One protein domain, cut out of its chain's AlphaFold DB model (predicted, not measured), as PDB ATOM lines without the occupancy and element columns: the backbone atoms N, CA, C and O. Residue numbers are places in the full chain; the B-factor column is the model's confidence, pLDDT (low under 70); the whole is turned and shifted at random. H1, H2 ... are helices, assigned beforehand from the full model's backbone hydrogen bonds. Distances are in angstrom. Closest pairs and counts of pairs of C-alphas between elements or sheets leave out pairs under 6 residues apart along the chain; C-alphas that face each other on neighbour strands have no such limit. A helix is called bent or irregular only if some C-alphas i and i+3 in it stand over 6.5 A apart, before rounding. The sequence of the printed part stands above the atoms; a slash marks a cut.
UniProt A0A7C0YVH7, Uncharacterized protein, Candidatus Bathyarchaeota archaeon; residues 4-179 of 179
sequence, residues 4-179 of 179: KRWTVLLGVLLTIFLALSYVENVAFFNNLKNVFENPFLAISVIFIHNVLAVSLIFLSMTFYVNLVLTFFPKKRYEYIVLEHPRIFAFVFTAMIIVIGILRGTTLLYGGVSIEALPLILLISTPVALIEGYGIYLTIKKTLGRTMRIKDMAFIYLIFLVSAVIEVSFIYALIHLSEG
ATOM      1  N   LYS A   4     189.900 198.845 154.545       85.00
ATOM      2  CA  LYS A   4     188.816 197.846 154.476       85.00
ATOM      3  C   LYS A   4     189.309 196.411 154.686       85.00
ATOM      4  O   LYS A   4     188.756 195.695 155.510       85.00
ATOM      5  N   ARG A   5     190.381 196.001 153.994       87.12
ATOM      6  CA  ARG A   5     190.969 194.651 154.130       87.12
ATOM      7  C   ARG A   5     191.497 194.406 155.545       87.12
ATOM      8  O   ARG A   5     191.321 193.317 156.071       87.12
ATOM      9  N   TRP A   6     192.104 195.420 156.164       87.69
ATOM     10  CA  TRP A   6     192.579 195.322 157.545       87.69
ATOM     11  C   TRP A   6     191.433 195.138 158.543       87.69
ATOM     12  O   TRP A   6     191.491 194.249 159.385       87.69
ATOM     13  N   THR A   7     190.355 195.910 158.394       89.81
ATOM     14  CA  THR A   7     189.166 195.781 159.250       89.81
ATOM     15  C   THR A   7     188.526 194.396 159.127       89.81
ATOM     16  O   THR A   7     188.170 193.799 160.138       89.81
ATOM     17  N   VAL A   8     188.439 193.846 157.909       90.81
ATOM     18  CA  VAL A   8     187.935 192.479 157.685       90.81
ATOM     19  C   VAL A   8     188.823 191.441 158.375       90.81
ATOM     20  O   VAL A   8     188.302 190.564 159.056       90.81
ATOM     21  N   LEU A   9     190.150 191.556 158.263       92.56
ATOM     22  CA  LEU A   9     191.082 190.640 158.930       92.56
ATOM     23  C   LEU A   9     190.965 190.697 160.456       92.56
ATOM     24  O   LEU A   9     190.967 189.651 161.094       92.56
ATOM     25  N   LEU A  10     190.817 191.893 161.035       92.75
ATOM     26  CA  LEU A  10     190.569 192.049 162.472       92.75
ATOM     27  C   LEU A  10     189.260 191.374 162.898       92.75
ATOM     28  O   LEU A  10     189.234 190.730 163.940       92.75
ATOM     29  N   GLY A  11     188.205 191.481 162.085       92.12
ATOM     30  CA  GLY A  11     186.935 190.798 162.332       92.12
ATOM     31  C   GLY A  11     187.073 189.273 162.300       92.12
ATOM     32  O   GLY A  11     186.607 188.600 163.211       92.12
ATOM     33  N   VAL A  12     187.782 188.726 161.306       94.50
ATOM     34  CA  VAL A  12     188.056 187.280 161.220       94.50
ATOM     35  C   VAL A  12     188.888 186.804 162.412       94.50
ATOM     36  O   VAL A  12     188.546 185.802 163.039       94.50
ATOM     37  N   LEU A  13     189.951 187.535 162.762       94.94
ATOM     38  CA  LEU A  13     190.783 187.223 163.923       94.94
ATOM     39  C   LEU A  13     189.947 187.236 165.209       94.94
ATOM     40  O   LEU A  13     190.094 186.347 166.044       94.94
ATOM     41  N   LEU A  14     189.042 188.210 165.344       94.25
ATOM     42  CA  LEU A  14     188.140 188.317 166.485       94.25
ATOM     43  C   LEU A  14     187.234 187.090 166.597       94.25
ATOM     44  O   LEU A  14     187.111 186.529 167.682       94.25
ATOM     45  N   THR A  15     186.652 186.628 165.489       94.62
ATOM     46  CA  THR A  15     185.828 185.412 165.473       94.62
ATOM     47  C   THR A  15     186.628 184.170 165.867       94.62
ATOM     48  O   THR A  15     186.135 183.352 166.641       94.62
ATOM     49  N   ILE A  16     187.871 184.039 165.393       94.56
ATOM     50  CA  ILE A  16     188.749 182.915 165.754       94.56
ATOM     51  C   ILE A  16     189.069 182.935 167.252       94.56
ATOM     52  O   ILE A  16     188.926 181.915 167.921       94.56
ATOM     53  N   PHE A  17     189.459 184.090 167.796       93.44
ATOM     54  CA  PHE A  17     189.743 184.231 169.226       93.44
ATOM     55  C   PHE A  17     188.499 183.986 170.085       93.44
ATOM     56  O   PHE A  17     188.609 183.422 171.170       93.44
ATOM     57  N   LEU A  18     187.315 184.366 169.599       92.94
ATOM     58  CA  LEU A  18     186.058 184.115 170.295       92.94
ATOM     59  C   LEU A  18     185.747 182.614 170.351       92.94
ATOM     60  O   LEU A  18     185.395 182.101 171.411       92.94
ATOM     61  N   ALA A  19     185.934 181.897 169.240       93.12
ATOM     62  CA  ALA A  19     185.796 180.443 169.205       93.12
ATOM     63  C   ALA A  19     186.825 179.753 170.117       93.12
ATOM     64  O   ALA A  19     186.474 178.835 170.856       93.12
ATOM     65  N   LEU A  20     188.076 180.226 170.119       91.62
ATOM     66  CA  LEU A  20     189.125 179.712 171.000       91.62
ATOM     67  C   LEU A  20     188.771 179.919 172.478       91.62
ATOM     68  O   LEU A  20     188.907 178.990 173.268       91.62
ATOM     69  N   SER A  21     188.273 181.103 172.841       90.81
ATOM     70  CA  SER A  21     187.829 181.394 174.206       90.81
ATOM     71  C   SER A  21     186.648 180.523 174.623       90.81
ATOM     72  O   SER A  21     186.603 180.097 175.769       90.81
ATOM     73  N   TYR A  22     185.730 180.183 173.715       89.19
ATOM     74  CA  TYR A  22     184.668 179.224 174.025       89.19
ATOM     75  C   TYR A  22     185.228 177.831 174.355       89.19
ATOM     76  O   TYR A  22     184.836 177.237 175.360       89.19
ATOM     77  N   VAL A  23     186.158 177.322 173.540       90.44
ATOM     78  CA  VAL A  23     186.789 176.009 173.762       90.44
ATOM     79  C   VAL A  23     187.572 175.991 175.071       90.44
ATOM     80  O   VAL A  23     187.409 175.067 175.864       90.44
ATOM     81  N   GLU A  24     188.395 177.012 175.309       90.31
ATOM     82  CA  GLU A  24     189.164 177.144 176.547       90.31
ATOM     83  C   GLU A  24     188.239 177.218 177.763       90.31
ATOM     84  O   GLU A  24     188.445 176.485 178.726       90.31
ATOM     85  N   ASN A  25     187.153 177.984 177.676       86.06
ATOM     86  CA  ASN A  25     186.179 178.103 178.749       86.06
ATOM     87  C   ASN A  25     185.528 176.752 179.090       86.06
ATOM     88  O   ASN A  25     185.429 176.390 180.258       86.06
ATOM     89  N   VAL A  26     185.113 175.972 178.087       86.56
ATOM     90  CA  VAL A  26     184.568 174.619 178.307       86.56
ATOM     91  C   VAL A  26     185.622 173.694 178.923       86.56
ATOM     92  O   VAL A  26     185.325 172.962 179.869       86.56
ATOM     93  N   ALA A  27     186.857 173.737 178.421       85.25
ATOM     94  CA  ALA A  27     187.954 172.933 178.949       85.25
ATOM     95  C   ALA A  27     188.282 173.281 180.411       85.25
ATOM     96  O   ALA A  27     188.516 172.368 181.204       85.25
ATOM     97  N   PHE A  28     188.247 174.567 180.772       81.69
ATOM     98  CA  PHE A  28     188.459 175.052 182.132       81.69
ATOM     99  C   PHE A  28     187.443 174.448 183.106       81.69
ATOM    100  O   PHE A  28     187.833 173.783 184.065       81.69
ATOM    101  N   PHE A  29     186.142 174.591 182.825       77.38
ATOM    102  CA  PHE A  29     185.094 174.080 183.721       77.38
ATOM    103  C   PHE A  29     185.131 172.561 183.877       77.38
ATOM    104  O   PHE A  29     184.959 172.057 184.985       77.38
ATOM    105  N   ASN A  30     185.414 171.831 182.797       83.56
ATOM    106  CA  ASN A  30     185.481 170.371 182.839       83.56
ATOM    107  C   ASN A  30     186.671 169.841 183.658       83.56
ATOM    108  O   ASN A  30     186.643 168.687 184.080       83.56
ATOM    109  N   ASN A  31     187.704 170.658 183.889       82.94
ATOM    110  CA  ASN A  31     188.925 170.257 184.592       82.94
ATOM    111  C   ASN A  31     189.155 171.013 185.909       82.94
ATOM    112  O   ASN A  31     190.223 170.861 186.497       82.94
ATOM    113  N   LEU A  32     188.174 171.785 186.396       76.44
ATOM    114  CA  LEU A  32     188.287 172.624 187.599       76.44
ATOM    115  C   LEU A  32     188.962 171.901 188.771       76.44
ATOM    116  O   LEU A  32     189.942 172.396 189.318       76.44
ATOM    117  N   LYS A  33     188.483 170.699 189.112       77.19
ATOM    118  CA  LYS A  33     189.022 169.921 190.235       77.19
ATOM    119  C   LYS A  33     190.519 169.636 190.070       77.19
ATOM    120  O   LYS A  33     191.287 169.939 190.971       77.19
ATOM    121  N   ASN A  34     190.924 169.140 188.903       83.88
ATOM    122  CA  ASN A  34     192.316 168.790 188.609       83.88
ATOM    123  C   ASN A  34     193.220 170.035 188.563       83.88
ATOM    124  O   ASN A  34     194.387 169.979 188.936       83.88
ATOM    125  N   VAL A  35     192.687 171.175 188.108       82.94
ATOM    126  CA  VAL A  35     193.428 172.444 188.049       82.94
ATOM    127  C   VAL A  35     193.783 172.935 189.454       82.94
ATOM    128  O   VAL A  35     194.910 173.378 189.672       82.94
ATOM    129  N   PHE A  36     192.862 172.805 190.411       82.44
ATOM    130  CA  PHE A  36     193.064 173.230 191.799       82.44
ATOM    131  C   PHE A  36     193.815 172.212 192.677       82.44
ATOM    132  O   PHE A  36     194.070 172.499 193.844       82.44
ATOM    133  N   GLU A  37     194.247 171.065 192.144       85.56
ATOM    134  CA  GLU A  37     195.145 170.143 192.863       85.56
ATOM    135  C   GLU A  37     196.589 170.665 192.937       85.56
ATOM    136  O   GLU A  37     197.341 170.288 193.836       85.56
ATOM    137  N   ASN A  38     196.989 171.546 192.014       87.44
ATOM    138  CA  ASN A  38     198.329 172.123 191.977       87.44
ATOM    139  C   ASN A  38     198.260 173.655 191.847       87.44
ATOM    140  O   ASN A  38     197.786 174.156 190.823       87.44
ATOM    141  N   PRO A  39     198.811 174.421 192.806       87.19
ATOM    142  CA  PRO A  39     198.684 175.875 192.806       87.19
ATOM    143  C   PRO A  39     199.367 176.528 191.597       87.19
ATOM    144  O   PRO A  39     198.856 177.506 191.057       87.19
ATOM    145  N   PHE A  40     200.484 175.980 191.104       89.81
ATOM    146  CA  PHE A  40     201.156 176.515 189.915       89.81
ATOM    147  C   PHE A  40     200.348 176.274 188.638       89.81
ATOM    148  O   PHE A  40     200.327 177.130 187.747       89.81
ATOM    149  N   LEU A  41     199.666 175.127 188.556       89.38
ATOM    150  CA  LEU A  41     198.756 174.824 187.455       89.38
ATOM    151  C   LEU A  41     197.549 175.768 187.497       89.38
ATOM    152  O   LEU A  41     197.232 176.371 186.475       89.38
ATOM    153  N   ALA A  42     196.949 175.968 188.674       87.38
ATOM    154  CA  ALA A  42     195.849 176.907 188.875       87.38
ATOM    155  C   ALA A  42     196.219 178.334 188.450       87.38
ATOM    156  O   ALA A  42     195.501 178.934 187.651       87.38
ATOM    157  N   ILE A  43     197.377 178.845 188.891       91.12
ATOM    158  CA  ILE A  43     197.850 180.188 188.510       91.12
ATOM    159  C   ILE A  43     198.008 180.280 186.993       91.12
ATOM    160  O   ILE A  43     197.559 181.246 186.384       91.12
ATOM    161  N   SER A  44     198.630 179.273 186.377       90.50
ATOM    162  CA  SER A  44     198.886 179.267 184.934       90.50
ATOM    163  C   SER A  44     197.590 179.258 184.126       90.50
ATOM    164  O   SER A  44     197.453 180.015 183.170       90.50
ATOM    165  N   VAL A  45     196.628 178.425 184.522       90.00
ATOM    166  CA  VAL A  45     195.346 178.289 183.828       90.00
ATOM    167  C   VAL A  45     194.500 179.556 183.981       90.00
ATOM    168  O   VAL A  45     194.040 180.088 182.973       90.00
ATOM    169  N   ILE A  46     194.366 180.099 185.198       88.62
ATOM    170  CA  ILE A  46     193.645 181.362 185.440       88.62
ATOM    171  C   ILE A  46     194.308 182.510 184.674       88.62
ATOM    172  O   ILE A  46     193.634 183.305 184.018       88.62
ATOM    173  N   PHE A  47     195.640 182.572 184.681       92.69
ATOM    174  CA  PHE A  47     196.370 183.577 183.921       92.69
ATOM    175  C   PHE A  47     196.103 183.471 182.412       92.69
ATOM    176  O   PHE A  47     195.851 184.491 181.771       92.69
ATOM    177  N   ILE A  48     196.111 182.264 181.838       91.62
ATOM    178  CA  ILE A  48     195.798 182.046 180.416       91.62
ATOM    179  C   ILE A  48     194.358 182.470 180.100       91.62
ATOM    180  O   ILE A  48     194.155 183.194 179.120       91.62
ATOM    181  N   HIS A  49     193.388 182.086 180.936       89.69
ATOM    182  CA  HIS A  49     191.983 182.482 180.797       89.69
ATOM    183  C   HIS A  49     191.844 184.011 180.737       89.69
ATOM    184  O   HIS A  49     191.266 184.581 179.804       89.69
ATOM    185  N   ASN A  50     192.487 184.692 181.682       91.06
ATOM    186  CA  ASN A  50     192.478 186.141 181.803       91.06
ATOM    187  C   ASN A  50     193.194 186.850 180.645       91.06
ATOM    188  O   ASN A  50     192.697 187.849 180.113       91.06
ATOM    189  N   VAL A  51     194.339 186.324 180.202       92.88
ATOM    190  CA  VAL A  51     195.072 186.847 179.040       92.88
ATOM    191  C   VAL A  51     194.242 186.708 177.766       92.88
ATOM    192  O   VAL A  51     194.219 187.641 176.958       92.88
ATOM    193  N   LEU A  52     193.531 185.594 177.578       92.81
ATOM    194  CA  LEU A  52     192.615 185.423 176.449       92.81
ATOM    195  C   LEU A  52     191.470 186.438 176.504       92.81
ATOM    196  O   LEU A  52     191.212 187.109 175.501       92.81
ATOM    197  N   ALA A  53     190.846 186.619 177.671       91.50
ATOM    198  CA  ALA A  53     189.759 187.575 177.861       91.50
ATOM    199  C   ALA A  53     190.193 189.015 177.543       91.50
ATOM    200  O   ALA A  53     189.562 189.698 176.729       91.50
ATOM    201  N   VAL A  54     191.308 189.489 178.109       93.69
ATOM    202  CA  VAL A  54     191.781 190.854 177.835       93.69
ATOM    203  C   VAL A  54     192.276 191.023 176.395       93.69
ATOM    204  O   VAL A  54     192.096 192.090 175.805       93.69
ATOM    205  N   SER A  55     192.835 189.977 175.785       94.06
ATOM    206  CA  SER A  55     193.232 190.007 174.371       94.06
ATOM    207  C   SER A  55     192.016 190.106 173.449       94.06
ATOM    208  O   SER A  55     192.049 190.859 172.475       94.06
ATOM    209  N   LEU A  56     190.911 189.438 173.791       94.81
ATOM    210  CA  LEU A  56     189.622 189.597 173.119       94.81
ATOM    211  C   LEU A  56     189.076 191.020 173.253       94.81
ATOM    212  O   LEU A  56     188.612 191.585 172.263       94.81
ATOM    213  N   ILE A  57     189.172 191.631 174.437       94.50
ATOM    214  CA  ILE A  57     188.768 193.029 174.653       94.50
ATOM    215  C   ILE A  57     189.623 193.966 173.794       94.50
ATOM    216  O   ILE A  57     189.089 194.819 173.082       94.50
ATOM    217  N   PHE A  58     190.946 193.793 173.819       95.06
ATOM    218  CA  PHE A  58     191.878 194.573 173.008       95.06
ATOM    219  C   PHE A  58     191.559 194.466 171.512       95.06
ATOM    220  O   PHE A  58     191.448 195.483 170.818       95.06
ATOM    221  N   LEU A  59     191.364 193.243 171.017       95.25
ATOM    222  CA  LEU A  59     191.061 192.978 169.618       95.25
ATOM    223  C   LEU A  59     189.691 193.535 169.218       95.25
ATOM    224  O   LEU A  59     189.584 194.180 168.178       95.25
ATOM    225  N   SER A  60     188.675 193.372 170.069       94.31
ATOM    226  CA  SER A  60     187.327 193.917 169.863       94.31
ATOM    227  C   SER A  60     187.341 195.438 169.769       94.31
ATOM    228  O   SER A  60     186.774 196.011 168.840       94.31
ATOM    229  N   MET A  61     188.036 196.108 170.692       94.38
ATOM    230  CA  MET A  61     188.156 197.566 170.681       94.38
ATOM    231  C   MET A  61     188.956 198.038 169.468       94.38
ATOM    232  O   MET A  61     188.573 199.006 168.818       94.38
ATOM    233  N   THR A  62     190.023 197.330 169.095       93.75
ATOM    234  CA  THR A  62     190.803 197.641 167.887       93.75
ATOM    235  C   THR A  62     189.957 197.489 166.625       93.75
ATOM    236  O   THR A  62     189.984 198.367 165.758       93.75
ATOM    237  N   PHE A  63     189.180 196.411 166.523       93.75
ATOM    238  CA  PHE A  63     188.223 196.203 165.441       93.75
ATOM    239  C   PHE A  63     187.195 197.335 165.396       93.75
ATOM    240  O   PHE A  63     187.032 197.943 164.342       93.75
ATOM    241  N   TYR A  64     186.588 197.689 166.533       91.81
ATOM    242  CA  TYR A  64     185.632 198.791 166.638       91.81
ATOM    243  C   TYR A  64     186.221 200.122 166.149       91.81
ATOM    244  O   TYR A  64     185.628 200.771 165.289       91.81
ATOM    245  N   VAL A  65     187.419 200.501 166.615       91.06
ATOM    246  CA  VAL A  65     188.093 201.728 166.157       91.06
ATOM    247  C   VAL A  65     188.280 201.709 164.637       91.06
ATOM    248  O   VAL A  65     187.976 202.693 163.967       91.06
ATOM    249  N   ASN A  66     188.758 200.599 164.068       90.75
ATOM    250  CA  ASN A  66     188.987 200.502 162.623       90.75
ATOM    251  C   ASN A  66     187.683 200.498 161.821       90.75
ATOM    252  O   ASN A  66     187.630 201.115 160.755       90.75
ATOM    253  N   LEU A  67     186.636 199.861 162.340       89.81
ATOM    254  CA  LEU A  67     185.305 199.846 161.750       89.81
ATOM    255  C   LEU A  67     184.744 201.269 161.655       89.81
ATOM    256  O   LEU A  67     184.394 201.705 160.557       89.81
ATOM    257  N   VAL A  68     184.752 202.011 162.769       88.12
ATOM    258  CA  VAL A  68     184.304 203.412 162.827       88.12
ATOM    259  C   VAL A  68     185.118 204.281 161.869       88.12
ATOM    260  O   VAL A  68     184.554 204.968 161.026       88.12
ATOM    261  N   LEU A  69     186.451 204.203 161.915       86.88
ATOM    262  CA  LEU A  69     187.309 205.049 161.077       86.88
ATOM    263  C   LEU A  69     187.225 204.744 159.573       86.88
ATOM    264  O   LEU A  69     187.507 205.631 158.768       86.88
ATOM    265  N   THR A  70     186.905 203.506 159.194       86.69
ATOM    266  CA  THR A  70     186.950 203.056 157.793       86.69
ATOM    267  C   THR A  70     185.596 203.147 157.097       86.69
ATOM    268  O   THR A  70     185.557 203.424 155.896       86.69
ATOM    269  N   PHE A  71     184.503 202.858 157.807       83.25
ATOM    270  CA  PHE A  71     183.182 202.671 157.198       83.25
ATOM    271  C   PHE A  71     182.179 203.771 157.530       83.25
ATOM    272  O   PHE A  71     181.250 203.971 156.748       83.25
ATOM    273  N   PHE A  72     182.353 204.488 158.640       81.44
ATOM    274  CA  PHE A  72     181.400 205.509 159.055       81.44
ATOM    275  C   PHE A  72     181.790 206.889 158.499       81.44
ATOM    276  O   PHE A  72     182.980 207.221 158.423       81.44
ATOM    277  N   PRO A  73     180.818 207.701 158.041       74.62
ATOM    278  CA  PRO A  73     181.088 209.070 157.621       74.62
ATOM    279  C   PRO A  73     181.626 209.898 158.801       74.62
ATOM    280  O   PRO A  73     181.298 209.658 159.948       74.62
ATOM    281  N   LYS A  74     182.443 210.929 158.560       68.12
ATOM    282  CA  LYS A  74     182.961 211.798 159.641       68.12
ATOM    283  C   LYS A  74     181.878 212.733 160.211       68.12
ATOM    284  O   LYS A  74     181.967 213.950 160.057       68.12
ATOM    285  N   LYS A  75     180.824 212.188 160.820       66.38
ATOM    286  CA  LYS A  75     179.753 212.931 161.501       66.38
ATOM    287  C   LYS A  75     179.968 212.895 163.016       66.38
ATOM    288  O   LYS A  75     180.507 211.932 163.548       66.38
ATOM    289  N   ARG A  76     179.508 213.939 163.719       60.12
ATOM    290  CA  ARG A  76     179.776 214.155 165.159       60.12
ATOM    291  C   ARG A  76     179.411 212.970 166.066       60.12
ATOM    292  O   ARG A  76     180.086 212.763 167.059       60.12
ATOM    293  N   TYR A  77     178.372 212.198 165.746       63.91
ATOM    294  CA  TYR A  77     177.848 211.169 166.657       63.91
ATOM    295  C   TYR A  77     178.609 209.841 166.629       63.91
ATOM    296  O   TYR A  77     178.757 209.191 167.660       63.91
ATOM    297  N   GLU A  78     179.132 209.443 165.472       67.25
ATOM    298  CA  GLU A  78     179.779 208.133 165.286       67.25
ATOM    299  C   GLU A  78     181.168 208.079 165.950       67.25
ATOM    300  O   GLU A  78     181.705 207.005 166.208       67.25
ATOM    301  N   TYR A  79     181.718 209.248 166.294       78.81
ATOM    302  CA  TYR A  79     183.042 209.419 166.883       78.81
ATOM    303  C   TYR A  79     183.016 209.695 168.390       78.81
ATOM    304  O   TYR A  79     184.078 209.678 169.006       78.81
ATOM    305  N   ILE A  80     181.840 209.868 169.012       83.25
ATOM    306  CA  ILE A  80     181.706 210.207 170.445       83.25
ATOM    307  C   ILE A  80     182.476 209.220 171.336       83.25
ATOM    308  O   ILE A  80     183.134 209.616 172.299       83.25
ATOM    309  N   VAL A  81     182.445 207.929 170.990       83.38
ATOM    310  CA  VAL A  81     183.163 206.876 171.727       83.38
ATOM    311  C   VAL A  81     184.683 207.040 171.626       83.38
ATOM    312  O   VAL A  81     185.402 206.807 172.599       83.38
ATOM    313  N   LEU A  82     185.173 207.474 170.462       85.50
ATOM    314  CA  LEU A  82     186.594 207.719 170.204       85.50
ATOM    315  C   LEU A  82     187.074 209.048 170.805       85.50
ATOM    316  O   LEU A  82     188.241 209.164 171.172       85.50
ATOM    317  N   GLU A  83     186.185 210.037 170.925       87.31
ATOM    318  CA  GLU A  83     186.469 211.350 171.515       87.31
ATOM    319  C   GLU A  83     186.510 211.307 173.050       87.31
ATOM    320  O   GLU A  83     187.298 212.022 173.674       87.31
ATOM    321  N   HIS A  84     185.730 210.418 173.676       90.06
ATOM    322  CA  HIS A  84     185.652 210.284 175.135       90.06
ATOM    323  C   HIS A  84     186.075 208.896 175.658       90.06
ATOM    324  O   HIS A  84     185.352 208.282 176.452       90.06
ATOM    325  N   PRO A  85     187.289 208.406 175.333       90.00
ATOM    326  CA  PRO A  85     187.711 207.036 175.638       90.00
ATOM    327  C   PRO A  85     187.723 206.725 177.141       90.00
ATOM    328  O   PRO A  85     187.542 205.580 177.537       90.00
ATOM    329  N   ARG A  86     187.913 207.734 178.003       91.75
ATOM    330  CA  ARG A  86     187.916 207.566 179.465       91.75
ATOM    331  C   ARG A  86     186.537 207.175 180.013       91.75
ATOM    332  O   ARG A  86     186.483 206.314 180.886       91.75
ATOM    333  N   ILE A  87     185.467 207.808 179.528       91.44
ATOM    334  CA  ILE A  87     184.099 207.578 180.020       91.44
ATOM    335  C   ILE A  87     183.631 206.199 179.564       91.44
ATOM    336  O   ILE A  87     183.214 205.386 180.382       91.44
ATOM    337  N   PHE A  88     183.797 205.896 178.276       90.56
ATOM    338  CA  PHE A  88     183.415 204.594 177.733       90.56
ATOM    339  C   PHE A  88     184.231 203.451 178.329       90.56
ATOM    340  O   PHE A  88     183.660 202.419 178.656       90.56
ATOM    341  N   ALA A  89     185.535 203.638 178.561       93.12
ATOM    342  CA  ALA A  89     186.329 202.633 179.260       93.12
ATOM    343  C   ALA A  89     185.789 202.341 180.660       93.12
ATOM    344  O   ALA A  89     185.724 201.179 181.045       93.12
ATOM    345  N   PHE A  90     185.372 203.366 181.405       93.31
ATOM    346  CA  PHE A  90     184.772 203.174 182.722       93.31
ATOM    347  C   PHE A  90     183.452 202.395 182.633       93.31
ATOM    348  O   PHE A  90     183.303 201.379 183.306       93.31
ATOM    349  N   VAL A  91     182.540 202.816 181.752       92.88
ATOM    350  CA  VAL A  91     181.231 202.166 181.570       92.88
ATOM    351  C   VAL A  91     181.388 200.710 181.132       92.88
ATOM    352  O   VAL A  91     180.814 199.825 181.756       92.88
ATOM    353  N   PHE A  92     182.205 200.433 180.112       91.69
ATOM    354  CA  PHE A  92     182.418 199.064 179.641       91.69
ATOM    355  C   PHE A  92     183.106 198.187 180.686       91.69
ATOM    356  O   PHE A  92     182.740 197.027 180.826       91.69
ATOM    357  N   THR A  93     184.057 198.727 181.450       92.62
ATOM    358  CA  THR A  93     184.684 197.979 182.551       92.62
ATOM    359  C   THR A  93     183.654 197.613 183.612       92.62
ATOM    360  O   THR A  93     183.578 196.455 184.009       92.62
ATOM    361  N   ALA A  94     182.817 198.569 184.025       90.06
ATOM    362  CA  ALA A  94     181.744 198.313 184.980       90.06
ATOM    363  C   ALA A  94     180.771 197.247 184.454       90.06
ATOM    364  O   ALA A  94     180.440 196.313 185.178       90.06
ATOM    365  N   MET A  95     180.378 197.330 183.178       90.12
ATOM    366  CA  MET A  95     179.542 196.308 182.542       90.12
ATOM    367  C   MET A  95     180.206 194.927 182.558       90.12
ATOM    368  O   MET A  95     179.552 193.955 182.917       90.12
ATOM    369  N   ILE A  96     181.490 194.828 182.194       89.44
ATOM    370  CA  ILE A  96     182.212 193.549 182.151       89.44
ATOM    371  C   ILE A  96     182.313 192.933 183.549       89.44
ATOM    372  O   ILE A  96     182.036 191.746 183.693       89.44
ATOM    373  N   ILE A  97     182.630 193.726 184.578       86.62
ATOM    374  CA  ILE A  97     182.682 193.247 185.968       86.62
ATOM    375  C   ILE A  97     181.303 192.749 186.417       86.62
ATOM    376  O   ILE A  97     181.190 191.642 186.938       86.62
ATOM    377  N   VAL A  98     180.241 193.527 186.175       83.44
ATOM    378  CA  VAL A  98     178.871 193.145 186.556       83.44
ATOM    379  C   VAL A  98     178.443 191.853 185.857       83.44
ATOM    380  O   VAL A  98     177.938 190.945 186.511       83.44
ATOM    381  N   ILE A  99     178.683 191.731 184.548       82.75
ATOM    382  CA  ILE A  99     178.367 190.515 183.786       82.75
ATOM    383  C   ILE A  99     179.198 189.326 184.288       82.75
ATOM    384  O   ILE A  99     178.660 188.228 184.419       82.75
ATOM    385  N   GLY A 100     180.479 189.536 184.604       78.75
ATOM    386  CA  GLY A 100     181.358 188.509 185.166       78.75
ATOM    387  C   GLY A 100     180.825 187.950 186.485       78.75
ATOM    388  O   GLY A 100     180.694 186.735 186.632       78.75
ATOM    389  N   ILE A 101     180.412 188.829 187.401       75.12
ATOM    390  CA  ILE A 101     179.820 188.439 188.688       75.12
ATOM    391  C   ILE A 101     178.505 187.673 188.480       75.12
ATOM    392  O   ILE A 101     178.319 186.603 189.059       75.12
ATOM    393  N   LEU A 102     177.605 188.178 187.627       73.69
ATOM    394  CA  LEU A 102     176.324 187.518 187.323       73.69
ATOM    395  C   LEU A 102     176.516 186.132 186.693       73.69
ATOM    396  O   LEU A 102     175.759 185.194 186.954       73.69
ATOM    397  N   ARG A 103     177.546 185.975 185.863       72.31
ATOM    398  CA  ARG A 103     177.911 184.679 185.296       72.31
ATOM    399  C   ARG A 103     178.429 183.723 186.376       72.31
ATOM    400  O   ARG A 103     178.057 182.554 186.370       72.31
ATOM    401  N   GLY A 104     179.240 184.204 187.316       66.25
ATOM    402  CA  GLY A 104     179.708 183.398 188.446       66.25
ATOM    403  C   GLY A 104     178.559 182.851 189.300       66.25
ATOM    404  O   GLY A 104     178.557 181.675 189.654       66.25
ATOM    405  N   THR A 105     177.533 183.666 189.570       64.56
ATOM    406  CA  THR A 105     176.392 183.239 190.399       64.56
ATOM    407  C   THR A 105     175.521 182.191 189.713       64.56
ATOM    408  O   THR A 105     175.180 181.183 190.332       64.56
ATOM    409  N   THR A 106     175.220 182.383 188.427       64.44
ATOM    410  CA  THR A 106     174.436 181.418 187.637       64.44
ATOM    411  C   THR A 106     175.132 180.065 187.505       64.44
ATOM    412  O   THR A 106     174.460 179.037 187.555       64.44
ATOM    413  N   LEU A 107     176.464 180.048 187.397       62.03
ATOM    414  CA  LEU A 107     177.251 178.815 187.312       62.03
ATOM    415  C   LEU A 107     177.340 178.059 188.644       62.03
ATOM    416  O   LEU A 107     177.278 176.834 188.639       62.03
ATOM    417  N   LEU A 108     177.473 178.764 189.770       61.22
ATOM    418  CA  LEU A 108     177.631 178.131 191.086       61.22
ATOM    419  C   LEU A 108     176.305 177.657 191.700       61.22
ATOM    420  O   LEU A 108     176.287 176.644 192.390       61.22
ATOM    421  N   TYR A 109     175.203 178.370 191.455       59.47
ATOM    422  CA  TYR A 109     173.921 178.127 192.137       59.47
ATOM    423  C   TYR A 109     172.783 177.703 191.194       59.47
ATOM    424  O   TYR A 109     171.644 177.570 191.636       59.47
ATOM    425  N   GLY A 110     173.050 177.507 189.896       57.94
ATOM    426  CA  GLY A 110     172.042 177.088 188.908       57.94
ATOM    427  C   GLY A 110     170.956 178.135 188.614       57.94
ATOM    428  O   GLY A 110     169.996 177.848 187.902       57.94
ATOM    429  N   GLY A 111     171.102 179.353 189.144       58.59
ATOM    430  CA  GLY A 111     170.182 180.480 189.003       58.59
ATOM    431  C   GLY A 111     170.772 181.765 189.598       58.59
ATOM    432  O   GLY A 111     171.835 181.745 190.218       58.59
ATOM    433  N   VAL A 112     170.099 182.905 189.412       57.06
ATOM    434  CA  VAL A 112     170.514 184.180 190.027       57.06
ATOM    435  C   VAL A 112     170.064 184.182 191.491       57.06
ATOM    436  O   VAL A 112     168.988 184.674 191.819       57.06
ATOM    437  N   SER A 113     170.871 183.595 192.377       54.22
ATOM    438  CA  SER A 113     170.623 183.675 193.820       54.22
ATOM    439  C   SER A 113     171.045 185.050 194.341       54.22
ATOM    440  O   SER A 113     172.236 185.350 194.452       54.22
ATOM    441  N   ILE A 114     170.061 185.903 194.641       58.75
ATOM    442  CA  ILE A 114     170.290 187.251 195.186       58.75
ATOM    443  C   ILE A 114     170.929 187.183 196.584       58.75
ATOM    444  O   ILE A 114     171.663 188.085 196.974       58.75
ATOM    445  N   GLU A 115     170.720 186.083 197.305       62.47
ATOM    446  CA  GLU A 115     171.239 185.867 198.659       62.47
ATOM    447  C   GLU A 115     172.737 185.529 198.680       62.47
ATOM    448  O   GLU A 115     173.444 185.929 199.602       62.47
ATOM    449  N   ALA A 116     173.250 184.854 197.645       58.41
ATOM    450  CA  ALA A 116     174.672 184.511 197.529       58.41
ATOM    451  C   ALA A 116     175.518 185.633 196.897       58.41
ATOM    452  O   ALA A 116     176.744 185.650 197.044       58.41
ATOM    453  N   LEU A 117     174.876 186.586 196.207       59.53
ATOM    454  CA  LEU A 117     175.541 187.703 195.529       59.53
ATOM    455  C   LEU A 117     176.481 188.503 196.445       59.53
ATOM    456  O   LEU A 117     177.614 188.714 196.023       59.53
ATOM    457  N   PRO A 118     176.091 188.930 197.665       61.47
ATOM    458  CA  PRO A 118     176.945 189.759 198.516       61.47
ATOM    459  C   PRO A 118     178.235 189.055 198.942       61.47
ATOM    460  O   PRO A 118     179.287 189.686 198.990       61.47
ATOM    461  N   LEU A 119     178.166 187.748 199.216       59.34
ATOM    462  CA  LEU A 119     179.307 186.953 199.668       59.34
ATOM    463  C   LEU A 119     180.291 186.686 198.520       59.34
ATOM    464  O   LEU A 119     181.495 186.873 198.680       59.34
ATOM    465  N   ILE A 120     179.773 186.322 197.340       61.97
ATOM    466  CA  ILE A 120     180.577 186.151 196.120       61.97
ATOM    467  C   ILE A 120     181.208 187.478 195.716       61.97
ATOM    468  O   ILE A 120     182.385 187.496 195.365       61.97
ATOM    469  N   LEU A 121     180.454 188.584 195.805       61.09
ATOM    470  CA  LEU A 121     181.009 189.915 195.602       61.09
ATOM    471  C   LEU A 121     182.171 190.105 196.561       61.09
ATOM    472  O   LEU A 121     183.278 190.301 196.096       61.09
ATOM    473  N   LEU A 122     181.970 189.982 197.871       61.28
ATOM    474  CA  LEU A 122     182.998 190.272 198.873       61.28
ATOM    475  C   LEU A 122     184.297 189.473 198.655       61.28
ATOM    476  O   LEU A 122     185.383 190.040 198.753       61.28
ATOM    477  N   ILE A 123     184.178 188.191 198.298       65.12
ATOM    478  CA  ILE A 123     185.303 187.284 198.012       65.12
ATOM    479  C   ILE A 123     185.989 187.651 196.685       65.12
ATOM    480  O   ILE A 123     187.214 187.666 196.605       65.12
ATOM    481  N   SER A 124     185.215 187.985 195.649       66.50
ATOM    482  CA  SER A 124     185.721 188.287 194.305       66.50
ATOM    483  C   SER A 124     186.146 189.751 194.124       66.50
ATOM    484  O   SER A 124     186.947 190.050 193.244       66.50
ATOM    485  N   THR A 125     185.675 190.681 194.965       69.75
ATOM    486  CA  THR A 125     185.868 192.135 194.789       69.75
ATOM    487  C   THR A 125     187.347 192.528 194.704       69.75
ATOM    488  O   THR A 125     187.676 193.314 193.817       69.75
ATOM    489  N   PRO A 126     188.264 192.020 195.558       74.62
ATOM    490  CA  PRO A 126     189.670 192.425 195.502       74.62
ATOM    491  C   PRO A 126     190.318 192.080 194.157       74.62
ATOM    492  O   PRO A 126     191.002 192.913 193.566       74.62
ATOM    493  N   VAL A 127     190.042 190.877 193.649       83.56
ATOM    494  CA  VAL A 127     190.540 190.378 192.360       83.56
ATOM    495  C   VAL A 127     189.857 191.128 191.212       83.56
ATOM    496  O   VAL A 127     190.527 191.712 190.362       83.56
ATOM    497  N   ALA A 128     188.529 191.256 191.259       82.31
ATOM    498  CA  ALA A 128     187.736 191.961 190.257       82.31
ATOM    499  C   ALA A 128     188.130 193.442 190.101       82.31
ATOM    500  O   ALA A 128     188.031 193.992 189.005       82.31
ATOM    501  N   LEU A 129     188.602 194.104 191.164       86.75
ATOM    502  CA  LEU A 129     189.132 195.470 191.084       86.75
ATOM    503  C   LEU A 129     190.473 195.532 190.341       86.75
ATOM    504  O   LEU A 129     190.677 196.440 189.529       86.75
ATOM    505  N   ILE A 130     191.374 194.579 190.594       91.75
ATOM    506  CA  ILE A 130     192.684 194.497 189.931       91.75
ATOM    507  C   ILE A 130     192.492 194.206 188.438       91.75
ATOM    508  O   ILE A 130     193.007 194.937 187.586       91.75
ATOM    509  N   GLU A 131     191.689 193.198 188.108       90.38
ATOM    510  CA  GLU A 131     191.355 192.848 186.724       90.38
ATOM    511  C   GLU A 131     190.584 193.965 186.039       90.38
ATOM    512  O   GLU A 131     190.909 194.356 184.916       90.38
ATOM    513  N   GLY A 132     189.618 194.549 186.747       91.62
ATOM    514  CA  GLY A 132     188.862 195.712 186.312       91.62
ATOM    515  C   GLY A 132     189.770 196.865 185.899       91.62
ATOM    516  O   GLY A 132     189.565 197.476 184.850       91.62
ATOM    517  N   TYR A 133     190.833 197.131 186.658       93.38
ATOM    518  CA  TYR A 133     191.819 198.137 186.282       93.38
ATOM    519  C   TYR A 133     192.579 197.769 184.995       93.38
ATOM    520  O   TYR A 133     192.760 198.626 184.120       93.38
ATOM    521  N   GLY A 134     192.974 196.503 184.830       94.81
ATOM    522  CA  GLY A 134     193.589 195.993 183.597       94.81
ATOM    523  C   GLY A 134     192.670 196.125 182.373       94.81
ATOM    524  O   GLY A 134     193.093 196.610 181.316       94.81
ATOM    525  N   ILE A 135     191.389 195.785 182.529       95.06
ATOM    526  CA  ILE A 135     190.338 195.947 181.513       95.06
ATOM    527  C   ILE A 135     190.171 197.426 181.156       95.06
ATOM    528  O   ILE A 135     190.243 197.796 179.980       95.06
ATOM    529  N   TYR A 136     190.033 198.290 182.161       96.38
ATOM    530  CA  TYR A 136     189.904 199.732 181.977       96.38
ATOM    531  C   TYR A 136     191.072 200.311 181.181       96.38
ATOM    532  O   TYR A 136     190.863 201.065 180.223       96.38
ATOM    533  N   LEU A 137     192.309 199.954 181.543       96.31
ATOM    534  CA  LEU A 137     193.502 200.402 180.829       96.31
ATOM    535  C   LEU A 137     193.498 199.930 179.377       96.31
ATOM    536  O   LEU A 137     193.794 200.736 178.489       96.31
ATOM    537  N   THR A 138     193.120 198.673 179.139       96.31
ATOM    538  CA  THR A 138     193.016 198.087 177.798       96.31
ATOM    539  C   THR A 138     192.037 198.874 176.939       96.31
ATOM    540  O   THR A 138     192.404 199.353 175.864       96.31
ATOM    541  N   ILE A 139     190.813 199.088 177.423       95.75
ATOM    542  CA  ILE A 139     189.766 199.781 176.666       95.75
ATOM    543  C   ILE A 139     190.157 201.243 176.435       95.75
ATOM    544  O   ILE A 139     190.167 201.709 175.296       95.75
ATOM    545  N   LYS A 140     190.560 201.957 177.492       96.31
ATOM    546  CA  LYS A 140     190.925 203.379 177.422       96.31
ATOM    547  C   LYS A 140     192.058 203.625 176.430       96.31
ATOM    548  O   LYS A 140     191.970 204.545 175.615       96.31
ATOM    549  N   LYS A 141     193.144 202.852 176.525       95.19
ATOM    550  CA  LYS A 141     194.326 203.045 175.672       95.19
ATOM    551  C   LYS A 141     194.050 202.637 174.231       95.19
ATOM    552  O   LYS A 141     194.570 203.288 173.327       95.19
ATOM    553  N   THR A 142     193.214 201.624 174.010       94.25
ATOM    554  CA  THR A 142     192.855 201.168 172.660       94.25
ATOM    555  C   THR A 142     191.906 202.140 171.971       94.25
ATOM    556  O   THR A 142     192.217 202.599 170.873       94.25
ATOM    557  N   LEU A 143     190.816 202.549 172.634       92.50
ATOM    558  CA  LEU A 143     189.893 203.568 172.113       92.50
ATOM    559  C   LEU A 143     190.608 204.899 171.869       92.50
ATOM    560  O   LEU A 143     190.442 205.511 170.818       92.50
ATOM    561  N   GLY A 144     191.474 205.308 172.801       91.62
ATOM    562  CA  GLY A 144     192.305 206.500 172.654       91.62
ATOM    563  C   GLY A 144     193.476 206.341 171.679       91.62
ATOM    564  O   GLY A 144     194.240 207.286 171.519       91.62
ATOM    565  N   ARG A 145     193.662 205.165 171.056       91.75
ATOM    566  CA  ARG A 145     194.746 204.861 170.100       91.75
ATOM    567  C   ARG A 145     196.160 205.144 170.637       91.75
ATOM    568  O   ARG A 145     197.062 205.488 169.880       91.75
ATOM    569  N   THR A 146     196.356 204.987 171.944       93.38
ATOM    570  CA  THR A 146     197.633 205.211 172.656       93.38
ATOM    571  C   THR A 146     198.273 203.919 173.171       93.38
ATOM    572  O   THR A 146     199.270 203.974 173.893       93.38
ATOM    573  N   MET A 147     197.710 202.759 172.823       93.00
ATOM    574  CA  MET A 147     198.224 201.449 173.219       93.00
ATOM    575  C   MET A 147     199.610 201.186 172.609       93.00
ATOM    576  O   MET A 147     199.781 201.253 171.392       93.00
ATOM    577  N   ARG A 148     200.598 200.865 173.452       94.44
ATOM    578  CA  ARG A 148     201.943 200.422 173.045       94.44
ATOM    579  C   ARG A 148     202.241 199.037 173.610       94.44
ATOM    580  O   ARG A 148     201.620 198.609 174.575       94.44
ATOM    581  N   ILE A 149     203.275 198.383 173.080       92.00
ATOM    582  CA  ILE A 149     203.720 197.054 173.540       92.00
ATOM    583  C   ILE A 149     203.994 197.039 175.051       92.00
ATOM    584  O   ILE A 149     203.543 196.137 175.747       92.00
ATOM    585  N   LYS A 150     204.650 198.078 175.585       94.56
ATOM    586  CA  LYS A 150     204.897 198.199 177.032       94.56
ATOM    587  C   LYS A 150     203.622 198.310 177.867       94.56
ATOM    588  O   LYS A 150     203.592 197.847 178.998       94.56
ATOM    589  N   ASP A 151     202.580 198.930 177.313       94.50
ATOM    590  CA  ASP A 151     201.295 199.050 177.992       94.50
ATOM    591  C   ASP A 151     200.600 197.681 178.033       94.50
ATOM    592  O   ASP A 151     200.047 197.313 179.062       94.50
ATOM    593  N   MET A 152     200.703 196.900 176.952       92.69
ATOM    594  CA  MET A 152     200.187 195.529 176.890       92.69
ATOM    595  C   MET A 152     200.929 194.586 177.840       92.69
ATOM    596  O   MET A 152     200.290 193.853 178.584       92.69
ATOM    597  N   ALA A 153     202.262 194.667 177.891       95.00
ATOM    598  CA  ALA A 153     203.065 193.913 178.852       95.00
ATOM    599  C   ALA A 153     202.691 194.258 180.303       95.00
ATOM    600  O   ALA A 153     202.548 193.366 181.134       95.00
ATOM    601  N   PHE A 154     202.472 195.544 180.598       96.19
ATOM    602  CA  PHE A 154     202.015 195.986 181.914       96.19
ATOM    603  C   PHE A 154     200.611 195.465 182.252       96.19
ATOM    604  O   PHE A 154     200.380 195.017 183.370       96.19
ATOM    605  N   ILE A 155     199.684 195.472 181.291       96.00
ATOM    606  CA  ILE A 155     198.343 194.899 181.468       96.00
ATOM    607  C   ILE A 155     198.433 193.397 181.754       96.00
ATOM    608  O   ILE A 155     197.824 192.931 182.709       96.00
ATOM    609  N   TYR A 156     199.220 192.640 180.989       94.75
ATOM    610  CA  TYR A 156     199.410 191.212 181.256       94.75
ATOM    611  C   TYR A 156     200.046 190.963 182.625       94.75
ATOM    612  O   TYR A 156     199.632 190.048 183.325       94.75
ATOM    613  N   LEU A 157     200.975 191.813 183.066       95.69
ATOM    614  CA  LEU A 157     201.523 191.728 184.418       95.69
ATOM    615  C   LEU A 157     200.448 191.944 185.498       95.69
ATOM    616  O   LEU A 157     200.451 191.223 186.491       95.69
ATOM    617  N   ILE A 158     199.512 192.883 185.303       95.62
ATOM    618  CA  ILE A 158     198.372 193.075 186.219       95.62
ATOM    619  C   ILE A 158     197.562 191.781 186.342       95.62
ATOM    620  O   ILE A 158     197.259 191.358 187.454       95.62
ATOM    621  N   PHE A 159     197.253 191.127 185.219       94.69
ATOM    622  CA  PHE A 159     196.511 189.863 185.232       94.69
ATOM    623  C   PHE A 159     197.299 188.705 185.846       94.69
ATOM    624  O   PHE A 159     196.703 187.848 186.491       94.69
ATOM    625  N   LEU A 160     198.628 188.687 185.706       94.69
ATOM    626  CA  LEU A 160     199.470 187.701 186.382       94.69
ATOM    627  C   LEU A 160     199.418 187.879 187.902       94.69
ATOM    628  O   LEU A 160     199.219 186.911 188.631       94.69
ATOM    629  N   VAL A 161     199.564 189.118 188.379       94.25
ATOM    630  CA  VAL A 161     199.451 189.438 189.810       94.25
ATOM    631  C   VAL A 161     198.054 189.092 190.324       94.25
ATOM    632  O   VAL A 161     197.943 188.500 191.396       94.25
ATOM    633  N   SER A 162     197.013 189.395 189.546       92.12
ATOM    634  CA  SER A 162     195.634 189.013 189.859       92.12
ATOM    635  C   SER A 162     195.492 187.505 190.052       92.12
ATOM    636  O   SER A 162     195.033 187.074 191.104       92.12
ATOM    637  N   ALA A 163     195.991 186.703 189.104       91.62
ATOM    638  CA  ALA A 163     195.915 185.244 189.168       91.62
ATOM    639  C   ALA A 163     196.653 184.671 190.391       91.62
ATOM    640  O   ALA A 163     196.156 183.759 191.048       91.62
ATOM    641  N   VAL A 164     197.823 185.220 190.737       92.94
ATOM    642  CA  VAL A 164     198.561 184.806 191.943       92.94
ATOM    643  C   VAL A 164     197.759 185.111 193.208       92.94
ATOM    644  O   VAL A 164     197.668 184.254 194.089       92.94
ATOM    645  N   ILE A 165     197.173 186.308 193.306       90.81
ATOM    646  CA  ILE A 165     196.347 186.708 194.453       90.81
ATOM    647  C   ILE A 165     195.104 185.821 194.550       90.81
ATOM    648  O   ILE A 165     194.805 185.324 195.632       90.81
ATOM    649  N   GLU A 166     194.420 185.589 193.433       87.00
ATOM    650  CA  GLU A 166     193.206 184.781 193.369       87.00
ATOM    651  C   GLU A 166     193.458 183.346 193.837       87.00
ATOM    652  O   GLU A 166     192.787 182.873 194.754       87.00
ATOM    653  N   VAL A 167     194.480 182.675 193.297       87.69
ATOM    654  CA  VAL A 167     194.823 181.309 193.724       87.69
ATOM    655  C   VAL A 167     195.243 181.279 195.187       87.69
ATOM    656  O   VAL A 167     194.791 180.411 195.931       87.69
ATOM    657  N   SER A 168     196.057 182.238 195.630       87.25
ATOM    658  CA  SER A 168     196.476 182.311 197.036       87.25
ATOM    659  C   SER A 168     195.273 182.451 197.972       87.25
ATOM    660  O   SER A 168     195.223 181.806 199.017       87.25
ATOM    661  N   PHE A 169     194.283 183.258 197.583       84.06
ATOM    662  CA  PHE A 169     193.063 183.463 198.355       84.06
ATOM    663  C   PHE A 169     192.187 182.207 198.399       84.06
ATOM    664  O   PHE A 169     191.717 181.829 199.471       84.06
ATOM    665  N   ILE A 170     192.026 181.516 197.264       81.31
ATOM    666  CA  ILE A 170     191.281 180.250 197.181       81.31
ATOM    667  C   ILE A 170     191.914 179.189 198.090       81.31
ATOM    668  O   ILE A 170     191.213 178.572 198.888       81.31
ATOM    669  N   TYR A 171     193.234 179.005 198.028       83.50
ATOM    670  CA  TYR A 171     193.927 178.026 198.873       83.50
ATOM    671  C   TYR A 171     193.868 178.385 200.363       83.50
ATOM    672  O   TYR A 171     193.679 177.498 201.194       83.50
ATOM    673  N   ALA A 172     193.982 179.671 200.714       82.62
ATOM    674  CA  ALA A 172     193.830 180.121 202.096       82.62
ATOM    675  C   ALA A 172     192.423 179.825 202.646       82.62
ATOM    676  O   ALA A 172     192.292 179.374 203.782       82.62
ATOM    677  N   LEU A 173     191.380 180.031 201.834       78.31
ATOM    678  CA  LEU A 173     189.997 179.710 202.196       78.31
ATOM    679  C   LEU A 173     189.771 178.208 202.383       78.31
ATOM    680  O   LEU A 173     189.128 177.820 203.356       78.31
ATOM    681  N   ILE A 174     190.308 177.370 201.490       77.69
ATOM    682  CA  ILE A 174     190.216 175.906 201.619       77.69
ATOM    683  C   ILE A 174     190.861 175.461 202.936       77.69
ATOM    684  O   ILE A 174     190.238 174.743 203.711       77.69
ATOM    685  N   HIS A 175     192.061 175.965 203.242       79.25
ATOM    686  CA  HIS A 175     192.770 175.605 204.470       79.25
ATOM    687  C   HIS A 175     192.027 176.032 205.748       79.25
ATOM    688  O   HIS A 175     192.015 175.290 206.724       79.25
ATOM    689  N   LEU A 176     191.377 177.202 205.742       77.94
ATOM    690  CA  LEU A 176     190.560 177.685 206.864       77.94
ATOM    691  C   LEU A 176     189.230 176.936 207.023       77.94
ATOM    692  O   LEU A 176     188.642 176.992 208.096       77.94
ATOM    693  N   SER A 177     188.729 176.287 205.969       69.25
ATOM    694  CA  SER A 177     187.479 175.522 206.013       69.25
ATOM    695  C   SER A 177     187.675 174.067 206.451       69.25
ATOM    696  O   SER A 177     186.695 173.421 206.821       69.25
ATOM    697  N   GLU A 178     188.894 173.534 206.351       63.25
ATOM    698  CA  GLU A 178     189.245 172.163 206.753       63.25
ATOM    699  C   GLU A 178     189.770 172.063 208.200       63.25
ATOM    700  O   GLU A 178     189.926 170.950 208.706       63.25
ATOM    701  N   GLY A 179     190.042 173.198 208.859       45.72
ATOM    702  CA  GLY A 179     190.486 173.292 210.259       45.72
ATOM    703  C   GLY A 179     189.379 173.717 211.212       45.72
ATOM    704  O   GLY A 179     189.370 173.190 212.347       45.72
TER     705      GLY A 179
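AT A GLANCE: This is residues 4 to 179 of the 179 residues of an uncharacterized protein of Candidatus Bathyarchaeota archaeon (UniProt A0A7C0YVH7). Five long helices run roughly lengthwise: H3, H6 and H7 make a three-helix core, H1 packs on H3, and H5 packs on H6, with H1 and H5 apart. The last turns of H7, from residue 174, and the chain's last residue, 179, stick out at one end, and residues 72 to 77 stand free at the other. The printed part has 176 residues with seven named helices, H1 to H7 in order, and no named strand; its class is all helix. It is compact, with a radius of gyration of the C-alphas of 18.0 A, and spans 64 by 32 by 29 A.

IN THESE COORDINATES: Find C-alpha 4 at (188.816, 197.846, 154.476); from there H1, residues 4 to 30, runs 39.6 A. H2, residues 32 to 35, follows after a tight link. H3, residues 39 to 71, is the longest helix by residues, at 47.2 A. After H4, residues 80 to 83, look for C-alpha 85 at (187.711, 207.036, 175.638), where H5, residues 85 to 109, begins its 36.0 A. H6, residues 117 to 143, is 31.7 A long and irregular: C-alphas 123 and 126 are 7.2 A apart, and it has a kink of 65 degrees near residue 126. H7, residues 149 to 178, runs 44.0 A to C-alpha 178 at (189.245, 172.163, 206.753).

HOW THE PARTS SIT: H3 is the hub, touching H1, H2, H6 and H7. H1 touches H3, opposite ways at a shallow tilt of 24 degrees; their closest C-alphas, of Leu 10 and Phe 63, are 5.6 A apart. H2 only just touches H3, only at the corner by their link, with 3 pairs of C-alphas within 8 A; those of Val 35 and Ala 42 are closest at 5.1 A. H3, H6 and H7 form a bundle, a group of three helices each of which touches the other two. H3 touches H6 with residues 54 to 65 alone, the same way at a steep tilt of 43 degrees; the closest C-alphas are those of Phe 58 and Thr 138, at 6.0 A. H3 touches H7 with residues 39 to 51 alone, opposite ways at 37 degrees, only just steep; the C-alphas of Ile 43 and Ala 163 are closest at 5.5 A. H6 and H7 are a hairpin at a shallow tilt of 7 degrees, closest at the C-alphas of Gly 134 and Ile 155, 5.3 A. H5 and H6 are another hairpin, at 34 degrees, only just short of steep, closest at the C-alphas of Ala 89 and Lys 140, 5.0 A. H4 is close to H6 but not clearly touching, with the closest C-alphas, of Leu 82 and Leu 143, 5.6 A apart. In H1, H3, H5 and H7 every O i to N i+4 pair is within hydrogen-bond range, in H6 21 of 23; H2 and H4 are too short for such a pair.

THE WHOLE: The two C-alphas farthest apart, of Pro 73 and Gly 179, are 64.3 A apart. The printed part has no cut, and no link is long. The mean pLDDT of the printed part is 84.5, with residues 74 to 78, 104 to 125 and 177 to 179 under 70.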